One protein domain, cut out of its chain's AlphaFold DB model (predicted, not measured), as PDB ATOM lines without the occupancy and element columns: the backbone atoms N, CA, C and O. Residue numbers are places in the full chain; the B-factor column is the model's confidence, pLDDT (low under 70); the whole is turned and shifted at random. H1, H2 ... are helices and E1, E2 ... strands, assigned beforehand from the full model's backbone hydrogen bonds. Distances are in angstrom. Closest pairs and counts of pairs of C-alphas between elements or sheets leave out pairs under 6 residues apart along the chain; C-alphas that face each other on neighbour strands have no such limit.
ATOM      1  N   HIS A  43     142.220 189.466 224.433       89.50
ATOM      2  CA  HIS A  43     142.964 189.907 223.263       89.50
ATOM      3  C   HIS A  43     143.054 188.739 222.286       89.50
ATOM      4  O   HIS A  43     143.812 187.794 222.505       89.50
ATOM      5  N   ASP A  44     142.216 188.794 221.251       93.94
ATOM      6  CA  ASP A  44     142.155 187.792 220.191       93.94
ATOM      7  C   ASP A  44     143.371 187.929 219.261       93.94
ATOM      8  O   ASP A  44     143.568 188.955 218.608       93.94
ATOM      9  N   GLU A  45     144.176 186.872 219.214       95.06
ATOM     10  CA  GLU A  45     145.386 186.734 218.403       95.06
ATOM     11  C   GLU A  45     145.237 185.568 217.400       95.06
ATOM     12  O   GLU A  45     146.216 185.076 216.836       95.06
ATOM     13  N   THR A  46     143.998 185.135 217.109       95.94
ATOM     14  CA  THR A  46     143.694 184.009 216.200       95.94
ATOM     15  C   THR A  46     144.348 184.181 214.832       95.94
ATOM     16  O   THR A  46     144.768 183.204 214.210       95.94
ATOM     17  N   ALA A  47     144.425 185.419 214.337       96.25
ATOM     18  CA  ALA A  47     145.060 185.736 213.062       96.25
ATOM     19  C   ALA A  47     146.583 185.513 213.094       96.25
ATOM     20  O   ALA A  47     147.131 184.969 212.134       96.25
ATOM     21  N   GLU A  48     147.258 185.860 214.193       94.56
ATOM     22  CA  GLU A  48     148.685 185.571 214.378       94.56
ATOM     23  C   GLU A  48     148.907 184.062 214.458       94.56
ATOM     24  O   GLU A  48     149.685 183.512 213.684       94.56
ATOM     25  N   VAL A  49     148.145 183.371 215.308       95.75
ATOM     26  CA  VAL A  49     148.220 181.914 215.497       95.75
ATOM     27  C   VAL A  49     147.999 181.148 214.183       95.75
ATOM     28  O   VAL A  49     148.748 180.221 213.877       95.75
ATOM     29  N   ARG A  50     147.031 181.563 213.354       96.88
ATOM     30  CA  ARG A  50     146.827 181.003 212.003       96.88
ATOM     31  C   ARG A  50     147.978 181.315 211.050       96.88
ATOM     32  O   ARG A  50     148.311 180.474 210.223       96.88
ATOM     33  N   THR A  51     148.580 182.498 211.156       96.50
ATOM     34  CA  THR A  51     149.755 182.859 210.353       96.50
ATOM     35  C   THR A  51     150.923 181.938 210.702       96.50
ATOM     36  O   THR A  51     151.496 181.340 209.800       96.50
ATOM     37  N   ILE A  52     151.194 181.713 211.994       95.94
ATOM     38  CA  ILE A  52     152.196 180.738 212.462       95.94
ATOM     39  C   ILE A  52     151.878 179.334 211.924       95.94
ATOM     40  O   ILE A  52     152.757 178.675 211.381       95.94
ATOM     41  N   HIS A  53     150.628 178.872 212.012       97.44
ATOM     42  CA  HIS A  53     150.230 177.543 211.520       97.44
ATOM     43  C   HIS A  53     150.548 177.331 210.024       97.44
ATOM     44  O   HIS A  53     150.990 176.250 209.626       97.44
ATOM     45  N   LEU A  54     150.367 178.383 209.214       96.38
ATOM     46  CA  LEU A  54     150.591 178.418 207.761       96.38
ATOM     47  C   LEU A  54     152.043 178.728 207.343       96.38
ATOM     48  O   LEU A  54     152.425 178.435 206.203       96.38
ATOM     49  N   THR A  55     152.846 179.325 208.224       96.62
ATOM     50  CA  THR A  55     154.251 179.654 207.954       96.62
ATOM     51  C   THR A  55     155.099 178.383 207.874       96.62
ATOM     52  O   THR A  55     154.939 177.438 208.645       96.62
ATOM     53  N   GLU A  56     156.025 178.365 206.915       97.50
ATOM     54  CA  GLU A  56     157.110 177.388 206.884       97.50
ATOM     55  C   GLU A  56     158.263 177.888 207.760       97.50
ATOM     56  O   GLU A  56     158.794 178.977 207.539       97.50
ATOM     57  N   PHE A  57     158.653 177.079 208.741       97.56
ATOM     58  CA  PHE A  57     159.784 177.329 209.623       97.56
ATOM     59  C   PHE A  57     160.918 176.353 209.358       97.56
ATOM     60  O   PHE A  57     160.707 175.218 208.921       97.56
ATOM     61  N   ILE A  58     162.126 176.769 209.731       97.69
ATOM     62  CA  ILE A  58     163.272 175.880 209.846       97.69
ATOM     63  C   ILE A  58     163.860 175.975 211.251       97.69
ATOM     64  O   ILE A  58     164.498 176.959 211.619       97.69
ATOM     65  N   PHE A  59     163.685 174.906 212.020       97.44
ATOM     66  CA  PHE A  59     164.293 174.730 213.332       97.44
ATOM     67  C   PHE A  59     165.637 174.026 213.181       97.44
ATOM     68  O   PHE A  59     165.725 172.986 212.526       97.44
ATOM     69  N   THR A  60     166.696 174.563 213.783       97.38
ATOM     70  CA  THR A  60     168.024 173.932 213.821       97.38
ATOM     71  C   THR A  60     168.539 173.924 215.252       97.38
ATOM     72  O   THR A  60     168.611 174.971 215.891       97.38
ATOM     73  N   ARG A  61     168.905 172.750 215.768       93.38
ATOM     74  CA  ARG A  61     169.581 172.615 217.060       93.38
ATOM     75  C   ARG A  61     171.057 172.959 216.907       93.38
ATOM     76  O   ARG A  61     171.752 172.358 216.093       93.38
ATOM     77  N   GLU A  62     171.527 173.905 217.707       89.00
ATOM     78  CA  GLU A  62     172.935 174.276 217.812       89.00
ATOM     79  C   GLU A  62     173.497 173.789 219.156       89.00
ATOM     80  O   GLU A  62     172.974 174.118 220.229       89.00
ATOM     81  N   GLU A  63     174.578 173.002 219.114       83.62
ATOM     82  CA  GLU A  63     175.228 172.473 220.318       83.62
ATOM     83  C   GLU A  63     175.642 173.610 221.266       83.62
ATOM     84  O   GLU A  63     176.345 174.548 220.891       83.62
ATOM     85  N   GLY A  64     175.156 173.552 222.510       83.69
ATOM     86  CA  GLY A  64     175.421 174.564 223.536       83.69
ATOM     87  C   GLY A  64     174.756 175.935 223.320       83.69
ATOM     88  O   GLY A  64     174.953 176.814 224.156       83.69
ATOM     89  N   ARG A  65     173.975 176.137 222.246       80.75
ATOM     90  CA  ARG A  65     173.342 177.434 221.911       80.75
ATOM     91  C   ARG A  65     171.814 177.409 221.830       80.75
ATOM     92  O   ARG A  65     171.198 178.470 221.837       80.75
ATOM     93  N   GLY A  66     171.199 176.226 221.828       87.50
ATOM     94  CA  GLY A  66     169.744 176.065 221.811       87.50
ATOM     95  C   GLY A  66     169.199 175.883 220.397       87.50
ATOM     96  O   GLY A  66     169.856 175.279 219.553       87.50
ATOM     97  N   THR A  67     167.984 176.364 220.139       91.62
ATOM     98  CA  THR A  67     167.302 176.170 218.850       91.62
ATOM     99  C   THR A  67     167.264 177.473 218.071       91.62
ATOM    100  O   THR A  67     166.614 178.428 218.493       91.62
ATOM    101  N   ARG A  68     167.928 177.500 216.913       93.69
ATOM    102  CA  ARG A  68     167.765 178.560 215.919       93.69
ATOM    103  C   ARG A  68     166.471 178.338 215.147       93.69
ATOM    104  O   ARG A  68     166.156 177.203 214.785       93.69
ATOM    105  N   ILE A  69     165.759 179.425 214.878       94.44
ATOM    106  CA  ILE A  69     164.498 179.453 214.138       94.44
ATOM    107  C   ILE A  69     164.703 180.359 212.925       94.44
ATOM    108  O   ILE A  69     165.224 181.465 213.058       94.44
ATOM    109  N   GLU A  70     164.326 179.883 211.745       95.31
ATOM    110  CA  GLU A  70     164.220 180.680 210.522       95.31
ATOM    111  C   GLU A  70     162.736 180.683 210.118       95.31
ATOM    112  O   GLU A  70     162.140 179.612 210.010       95.31
ATOM    113  N   GLY A  71     162.143 181.866 209.934       85.75
ATOM    114  CA  GLY A  71     160.707 182.054 209.677       85.75
ATOM    115  C   GLY A  71     160.055 182.984 210.706       85.75
ATOM    116  O   GLY A  71     160.388 182.942 211.886       85.75
ATOM    117  N   GLU A  72     159.127 183.826 210.250       84.12
ATOM    118  CA  GLU A  72     158.355 184.765 211.075       84.12
ATOM    119  C   GLU A  72     156.856 184.642 210.741       84.12
ATOM    120  O   GLU A  72     156.521 184.313 209.596       84.12
ATOM    121  N   PRO A  73     155.936 184.929 211.681       81.75
ATOM    122  CA  PRO A  73     156.168 185.270 213.089       81.75
ATOM    123  C   PRO A  73     156.455 184.026 213.950       81.75
ATOM    124  O   PRO A  73     155.908 182.967 213.670       81.75
ATOM    125  N   HIS A  74     157.273 184.119 215.007       82.06
ATOM    126  CA  HIS A  74     157.619 182.944 215.843       82.06
ATOM    127  C   HIS A  74     157.410 183.101 217.363       82.06
ATOM    128  O   HIS A  74     157.628 182.153 218.118       82.06
ATOM    129  N   TRP A  75     156.979 184.270 217.847       83.88
ATOM    130  CA  TRP A  75     156.971 184.600 219.283       83.88
ATOM    131  C   TRP A  75     156.002 183.779 220.153       83.88
ATOM    132  O   TRP A  75     156.246 183.650 221.356       83.88
ATOM    133  N   HIS A  76     154.956 183.182 219.579       90.06
ATOM    134  CA  HIS A  76     154.017 182.314 220.311       90.06
ATOM    135  C   HIS A  76     154.384 180.827 220.288       90.06
ATOM    136  O   HIS A  76     153.695 180.028 220.915       90.06
ATOM    137  N   LEU A  77     155.449 180.424 219.592       94.50
ATOM    138  CA  LEU A  77     155.828 179.013 219.519       94.50
ATOM    139  C   LEU A  77     156.397 178.500 220.852       94.50
ATOM    140  O   LEU A  77     157.282 179.116 221.454       94.50
ATOM    141  N   ASP A  78     155.935 177.327 221.282       95.12
ATOM    142  CA  ASP A  78     156.548 176.579 222.378       95.12
ATOM    143  C   ASP A  78     157.799 175.847 221.870       95.12
ATOM    144  O   ASP A  78     157.765 174.737 221.331       95.12
ATOM    145  N   ILE A  79     158.946 176.501 222.058       93.62
ATOM    146  CA  ILE A  79     160.257 175.973 221.662       93.62
ATOM    147  C   ILE A  79     160.648 174.732 222.485       93.62
ATOM    148  O   ILE A  79     161.493 173.953 222.044       93.62
ATOM    149  N   GLY A  80     160.042 174.511 223.657       94.12
ATOM    150  CA  GLY A  80     160.183 173.275 224.426       94.12
ATOM    151  C   GLY A  80     159.502 172.112 223.711       94.12
ATOM    152  O   GLY A  80     160.170 171.146 223.344       94.12
ATOM    153  N   ALA A  81     158.212 172.251 223.404       95.94
ATOM    154  CA  ALA A  81     157.444 171.215 222.711       95.94
ATOM    155  C   ALA A  81     157.987 170.902 221.303       95.94
ATOM    156  O   ALA A  81     158.084 169.738 220.910       95.94
ATOM    157  N   ILE A  82     158.437 171.923 220.561       96.12
ATOM    158  CA  ILE A  82     159.124 171.741 219.268       96.12
ATOM    159  C   ILE A  82     160.425 170.948 219.442       96.12
ATOM    160  O   ILE A  82     160.725 170.060 218.643       96.12
ATOM    161  N   ASN A  83     161.201 171.233 220.491       95.00
ATOM    162  CA  ASN A  83     162.411 170.473 220.789       95.00
ATOM    163  C   ASN A  83     162.105 169.017 221.148       95.00
ATOM    164  O   ASN A  83     162.817 168.127 220.677       95.00
ATOM    165  N   ASP A  84     161.079 168.760 221.949       96.06
ATOM    166  CA  ASP A  84     160.694 167.399 222.318       96.06
ATOM    167  C   ASP A  84     160.240 166.602 221.086       96.06
ATOM    168  O   ASP A  84     160.667 165.461 220.897       96.06
ATOM    169  N   GLU A  85     159.493 167.226 220.171       97.06
ATOM    170  CA  GLU A  85     159.093 166.618 218.898       97.06
ATOM    171  C   GLU A  85     160.289 166.359 217.961       97.06
ATOM    172  O   GLU A  85     160.406 165.273 217.381       97.06
ATOM    173  N   MET A  86     161.240 167.297 217.858       96.44
ATOM    174  CA  MET A  86     162.496 167.078 217.127       96.44
ATOM    175  C   MET A  86     163.313 165.929 217.736       96.44
ATOM    176  O   MET A  86     163.815 165.079 216.999       96.44
ATOM    177  N   ALA A  87     163.414 165.856 219.069       95.81
ATOM    178  CA  ALA A  87     164.112 164.776 219.768       95.81
ATOM    179  C   ALA A  87     163.445 163.416 219.524       95.81
ATOM    180  O   ALA A  87     164.135 162.454 219.187       95.81
ATOM    181  N   ARG A  88     162.109 163.351 219.612       97.06
ATOM    182  CA  ARG A  88     161.308 162.145 219.349       97.06
ATOM    183  C   ARG A  88     161.527 161.591 217.938       97.06
ATOM    184  O   ARG A  88     161.436 160.383 217.735       97.06
ATOM    185  N   ARG A  89     161.833 162.462 216.970       95.50
ATOM    186  CA  ARG A  89     162.152 162.104 215.577       95.50
ATOM    187  C   ARG A  89     163.646 161.901 215.296       95.50
ATOM    188  O   ARG A  89     163.990 161.533 214.177       95.50
ATOM    189  N   GLY A  90     164.533 162.170 216.257       96.06
ATOM    190  CA  GLY A  90     165.984 162.164 216.038       96.06
ATOM    191  C   GLY A  90     166.487 163.281 215.108       96.06
ATOM    192  O   GLY A  90     167.532 163.129 214.478       96.06
ATOM    193  N   LEU A  91     165.752 164.391 214.985       96.38
ATOM    194  CA  LEU A  91     166.079 165.496 214.082       96.38
ATOM    195  C   LEU A  91     167.000 166.531 214.739       96.38
ATOM    196  O   LEU A  91     166.737 167.014 215.841       96.38
ATOM    197  N   GLN A  92     168.040 166.936 214.006       95.69
ATOM    198  CA  GLN A  92     168.865 168.113 214.329       95.69
ATOM    199  C   GLN A  92     168.421 169.366 213.561       95.69
ATOM    200  O   GLN A  92     168.567 170.481 214.056       95.69
ATOM    201  N   ARG A  93     167.830 169.188 212.372       97.31
ATOM    202  CA  ARG A  93     167.193 170.243 211.573       97.31
ATOM    203  C   ARG A  93     165.812 169.764 211.137       97.31
ATOM    204  O   ARG A  93     165.678 168.629 210.685       97.31
ATOM    205  N   TRP A  94     164.803 170.614 211.282       97.56
ATOM    206  CA  TRP A  94     163.420 170.331 210.913       97.56
ATOM    207  C   TRP A  94     162.851 171.518 210.138       97.56
ATOM    208  O   TRP A  94     162.656 172.591 210.700       97.56
ATOM    209  N   GLN A  95     162.628 171.319 208.840       97.75
ATOM    210  CA  GLN A  95     161.852 172.227 208.002       97.75
ATOM    211  C   GLN A  95     160.397 171.752 208.027       97.75
ATOM    212  O   GLN A  95     160.139 170.569 207.786       97.75
ATOM    213  N   VAL A  96     159.468 172.639 208.382       96.81
ATOM    214  CA  VAL A  96     158.058 172.294 208.597       96.81
ATOM    215  C   VAL A  96     157.148 173.490 208.357       96.81
ATOM    216  O   VAL A  96     157.378 174.571 208.888       96.81
ATOM    217  N   ARG A  97     156.060 173.266 207.620       97.38
ATOM    218  CA  ARG A  97     154.832 174.049 207.756       97.38
ATOM    219  C   ARG A  97     153.882 173.261 208.644       97.38
ATOM    220  O   ARG A  97     153.647 172.081 208.379       97.38
ATOM    221  N   PHE A  98     153.350 173.875 209.697       97.00
ATOM    222  CA  PHE A  98     152.557 173.121 210.666       97.00
ATOM    223  C   PHE A  98     151.240 172.594 210.082       97.00
ATOM    224  O   PHE A  98     150.896 171.468 210.413       97.00
ATOM    225  N   THR A  99     150.586 173.275 209.128       97.19
ATOM    226  CA  THR A  99     149.415 172.707 208.412       97.19
ATOM    227  C   THR A  99     149.679 171.376 207.714       97.19
ATOM    228  O   THR A  99     148.754 170.590 207.539       97.19
ATOM    229  N   ASP A 100     150.918 171.125 207.287       96.75
ATOM    230  CA  ASP A 100     151.272 169.941 206.497       96.75
ATOM    231  C   ASP A 100     151.595 168.741 207.413       96.75
ATOM    232  O   ASP A 100     151.694 167.603 206.952       96.75
ATOM    233  N   PHE A 101     151.755 168.994 208.718       92.38
ATOM    234  CA  PHE A 101     152.087 168.005 209.742       92.38
ATOM    235  C   PHE A 101     150.955 167.804 210.766       92.38
ATOM    236  O   PHE A 101     150.592 166.663 211.046       92.38
ATOM    237  N   GLU A 102     150.394 168.889 211.294       96.38
ATOM    238  CA  GLU A 102     149.238 168.918 212.191       96.38
ATOM    239  C   GLU A 102     148.171 169.843 211.573       96.38
ATOM    240  O   GLU A 102     148.169 171.048 211.840       96.38
ATOM    241  N   PRO A 103     147.305 169.330 210.676       96.94
ATOM    242  CA  PRO A 103     146.366 170.159 209.919       96.94
ATOM    243  C   PRO A 103     145.258 170.790 210.770       96.94
ATOM    244  O   PRO A 103     144.639 171.761 210.334       96.94
ATOM    245  N   ASP A 104     144.984 170.246 211.958       97.69
ATOM    246  CA  ASP A 104     143.982 170.789 212.870       97.69
ATOM    247  C   ASP A 104     144.570 171.936 213.707       97.69
ATOM    248  O   ASP A 104     145.560 171.772 214.421       97.69
ATOM    249  N   LEU A 105     143.956 173.118 213.617       96.69
ATOM    250  CA  LEU A 105     144.444 174.315 214.310       96.69
ATOM    251  C   LEU A 105     144.371 174.152 215.836       96.69
ATOM    252  O   LEU A 105     145.278 174.595 216.539       96.69
ATOM    253  N   ASP A 106     143.319 173.510 216.349       96.69
ATOM    254  CA  ASP A 106     143.120 173.332 217.786       96.69
ATOM    255  C   ASP A 106     144.185 172.380 218.378       96.69
ATOM    256  O   ASP A 106     144.740 172.651 219.449       96.69
ATOM    257  N   ALA A 107     144.519 171.299 217.662       97.62
ATOM    258  CA  ALA A 107     145.619 170.393 217.987       97.62
ATOM    259  C   ALA A 107     146.990 171.078 217.880       97.62
ATOM    260  O   ALA A 107     147.798 170.955 218.806       97.62
ATOM    261  N   PHE A 108     147.235 171.852 216.814       97.69
ATOM    262  CA  PHE A 108     148.467 172.628 216.645       97.69
ATOM    263  C   PHE A 108     148.696 173.593 217.814       97.69
ATOM    264  O   PHE A 108     149.775 173.572 218.409       97.69
ATOM    265  N   VAL A 109     147.688 174.388 218.194       96.88
ATOM    266  CA  VAL A 109     147.809 175.331 219.318       96.88
ATOM    267  C   VAL A 109     148.138 174.590 220.606       96.88
ATOM    268  O   VAL A 109     149.094 174.937 221.292       96.88
ATOM    269  N   LYS A 110     147.389 173.526 220.904       95.94
ATOM    270  CA  LYS A 110     147.580 172.728 222.119       95.94
ATOM    271  C   LYS A 110     148.969 172.083 222.215       95.94
ATOM    272  O   LYS A 110     149.433 171.834 223.325       95.94
ATOM    273  N   ALA A 111     149.590 171.757 221.081       96.50
ATOM    274  CA  ALA A 111     150.866 171.049 221.035       96.50
ATOM    275  C   ALA A 111     152.091 171.967 220.886       96.50
ATOM    276  O   ALA A 111     153.154 171.604 221.377       96.50
ATOM    277  N   TYR A 112     151.969 173.119 220.215       96.62
ATOM    278  CA  TYR A 112     153.126 173.914 219.771       96.62
ATOM    279  C   TYR A 112     153.020 175.420 220.033       96.62
ATOM    280  O   TYR A 112     153.930 176.155 219.646       96.62
ATOM    281  N   VAL A 113     151.955 175.901 220.680       95.19
ATOM    282  CA  VAL A 113     151.755 177.331 220.957       95.19
ATOM    283  C   VAL A 113     151.626 177.557 222.463       95.19
ATOM    284  O   VAL A 113     150.795 176.945 223.131       95.19
ATOM    285  N   ARG A 114     152.465 178.441 223.010       90.38
ATOM    286  CA  ARG A 114     152.483 178.767 224.444       90.38
ATOM    287  C   ARG A 114     151.467 179.848 224.795       90.38
ATOM    288  O   ARG A 114     151.140 180.684 223.960       90.38
ATOM    289  N   ASP A 115     151.053 179.866 226.060       86.19
ATOM    290  CA  ASP A 115     150.325 180.975 226.698       86.19
ATOM    291  C   ASP A 115     149.035 181.433 225.968       86.19
ATOM    292  O   ASP A 115     148.568 182.554 226.174       86.19
ATOM    293  N   MET A 116     148.435 180.552 225.153       90.44
ATOM    294  CA  MET A 116     147.192 180.797 224.414       90.44
ATOM    295  C   MET A 116     145.996 180.075 225.031       90.44
ATOM    296  O   MET A 116     145.995 178.859 225.227       90.44
ATOM    297  N   ASP A 117     144.938 180.839 225.261       91.00
ATOM    298  CA  ASP A 117     143.617 180.385 225.668       91.00
ATOM    299  C   ASP A 117     142.640 180.406 224.486       91.00
ATOM    300  O   ASP A 117     142.732 181.241 223.584       91.00
ATOM    301  N   ARG A 118     141.647 179.512 224.526       94.31
ATOM    302  CA  ARG A 118     140.527 179.496 223.576       94.31
ATOM    303  C   ARG A 118     139.325 180.216 224.183       94.31
ATOM    304  O   ARG A 118     138.829 179.812 225.235       94.31
ATOM    305  N   HIS A 119     138.840 181.263 223.528       93.19
ATOM    306  CA  HIS A 119     137.696 182.041 223.995       93.19
ATOM    307  C   HIS A 119     136.392 181.231 223.866       93.19
ATOM    308  O   HIS A 119     136.077 180.755 222.770       93.19
ATOM    309  N   PRO A 120     135.595 181.073 224.942       90.00
ATOM    310  CA  PRO A 120     134.488 180.115 224.965       90.00
ATOM    311  C   PRO A 120     133.331 180.479 224.024       90.00
ATOM    312  O   PRO A 120     132.648 179.583 223.537       90.00
ATOM    313  N   ALA A 121     133.112 181.770 223.748       91.00
ATOM    314  CA  ALA A 121     131.991 182.230 222.923       91.00
ATOM    315  C   ALA A 121     132.328 182.390 221.429       91.00
ATOM    316  O   ALA A 121     131.439 182.268 220.591       91.00
ATOM    317  N   THR A 122     133.590 182.672 221.080       92.69
ATOM    318  CA  THR A 122     134.013 182.912 219.681       92.69
ATOM    319  C   THR A 122     134.840 181.768 219.097       92.69
ATOM    320  O   THR A 122     134.984 181.691 217.881       92.69
ATOM    321  N   GLY A 123     135.408 180.896 219.938       94.94
ATOM    322  CA  GLY A 123     136.379 179.883 219.521       94.94
ATOM    323  C   GLY A 123     137.743 180.450 219.105       94.94
ATOM    324  O   GLY A 123     138.585 179.682 218.649       94.94
ATOM    325  N   GLY A 124     137.955 181.764 219.247       95.81
ATOM    326  CA  GLY A 124     139.221 182.427 218.935       95.81
ATOM    327  C   GLY A 124     140.335 182.054 219.913       95.81
ATOM    328  O   GLY A 124     140.070 181.681 221.056       95.81
ATOM    329  N   TYR A 125     141.576 182.167 219.456       96.19
ATOM    330  CA  TYR A 125     142.792 181.997 220.243       96.19
ATOM    331  C   TYR A 125     143.374 183.348 220.628       96.19
ATOM    332  O   TYR A 125     143.266 184.312 219.877       96.19
ATOM    333  N   GLY A 126     143.966 183.431 221.810       93.25
ATOM    334  CA  GLY A 126     144.417 184.698 222.362       93.25
ATOM    335  C   GLY A 126     144.714 184.585 223.845       93.25
ATOM    336  O   GLY A 126     144.790 183.490 224.401       93.25
ATOM    337  N   ARG A 127     144.847 185.727 224.509       88.25
ATOM    338  CA  ARG A 127     145.176 185.798 225.937       88.25
ATOM    339  C   ARG A 127     144.236 186.743 226.661       88.25
ATOM    340  O   ARG A 127     143.846 187.787 226.139       88.25
ATOM    341  N   TRP A 128     143.893 186.385 227.892       85.06
ATOM    342  CA  TRP A 128     143.173 187.281 228.784       85.06
ATOM    343  C   TRP A 128     144.140 188.340 229.306       85.06
ATOM    344  O   TRP A 128     145.142 188.017 229.950       85.06
ATOM    345  N   LEU A 129     143.846 189.596 228.988       76.62
ATOM    346  CA  LEU A 129     144.556 190.767 229.475       76.62
ATOM    347  C   LEU A 129     143.795 191.405 230.637       76.62
ATOM    348  O   LEU A 129     142.572 191.308 230.737       76.62
ATOM    349  N   ASN A 130     144.532 192.130 231.471       70.06
ATOM    350  CA  ASN A 130     143.994 193.060 232.458       70.06
ATOM    351  C   ASN A 130     143.903 194.465 231.822       70.06
ATOM    352  O   ASN A 130     144.887 195.206 231.846       70.06
TER     353      ASN A 130
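What this domain is: This is residues 43 to 130 of the 283 residues of an uncharacterized protein of Methylobacterium sp. WL120 (UniProt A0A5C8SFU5). A small three-stranded antiparallel sheet has H2 crossing one of its faces, and beyond one end of its strands H1, H3 and H4 gather in a small helical cluster. At the far end from the E1-E2 hairpin, E4 pairs with the first printed residues, 43 to 44, through its residues 126 to 127, and with residues 117 to 118 of the loop before it through its residues 125 to 126. The printed part has 88 residues, in the order H1, E1, E2, H2, E3, H3, H4, E4; the sheet order is E2 - E1 - E3, and the class is mixed, helices and strands. It is compact, with a radius of gyration of the C-alphas of 13.5 A, yet only just elongated, spanning 43 by 28 by 21 A.

Where its parts are: Find C-alpha 46 at (143.694, 184.009, 216.200); from there H1 runs to residue 54, 12.2 A. E1, residues 56 to 62, covers 19.5 A and ends at C-alpha 62 at (172.935, 174.276, 217.812). E2 is residues 66 to 70, 13.4 A, and H2 is residues 79 to 88, 14.1 A. E3, residues 93 to 97, 13.5 A, is followed at once by H3, residues 98 to 101, 5.2 A. H4 is residues 105 to 112, 10.3 A. E4, residues 125 to 129, 12.9 A, ends at C-alpha 129 at (144.556, 190.767, 229.475).

How they stand to each other: Look first at the hairpin E1 and E2, antiparallel at 153 degrees, with N 60 and O 68 2.9 A apart. On the other side of E1, E3 is antiparallel at 163 degrees, with N 57 and O 96 2.8 A apart. H2 is on one face of this sheet, making two layers, at a height over the sheet of 9.4 A; it lies over E1, only just, with 4 of its 10 C-alphas on E1 and 2 each on E2 and E3. It runs across the strands, at 79 degrees to E1 on the local plane. E2, H2 and E3 form a split strand-helix-strand unit, two strands running the same way with E1 between them, and its crossover is left-handed. H4 touches H2, about perpendicular at 85 degrees, closest at the C-alphas of Ala 81 and Tyr 112, 5.9 A. H1 touches H3, closest at the C-alphas of His 53 and Phe 98, 5.1 A. E4 pairs with no named strand, but its residues 126 to 127 pair antiparallel with residues 43 to 44. In H1, H2 and H4 every O i to N i+4 pair is within hydrogen-bond range; H3 is too short for one.

The domain as a whole: The two C-alphas farthest apart, those of Glu 63 and Ala 121, are 44.4 A apart. The printed part has no cut; the link from H4 to E4 is long, with 12 residues. The mean pLDDT of the printed part is 93.3, and no printed residue is under 70.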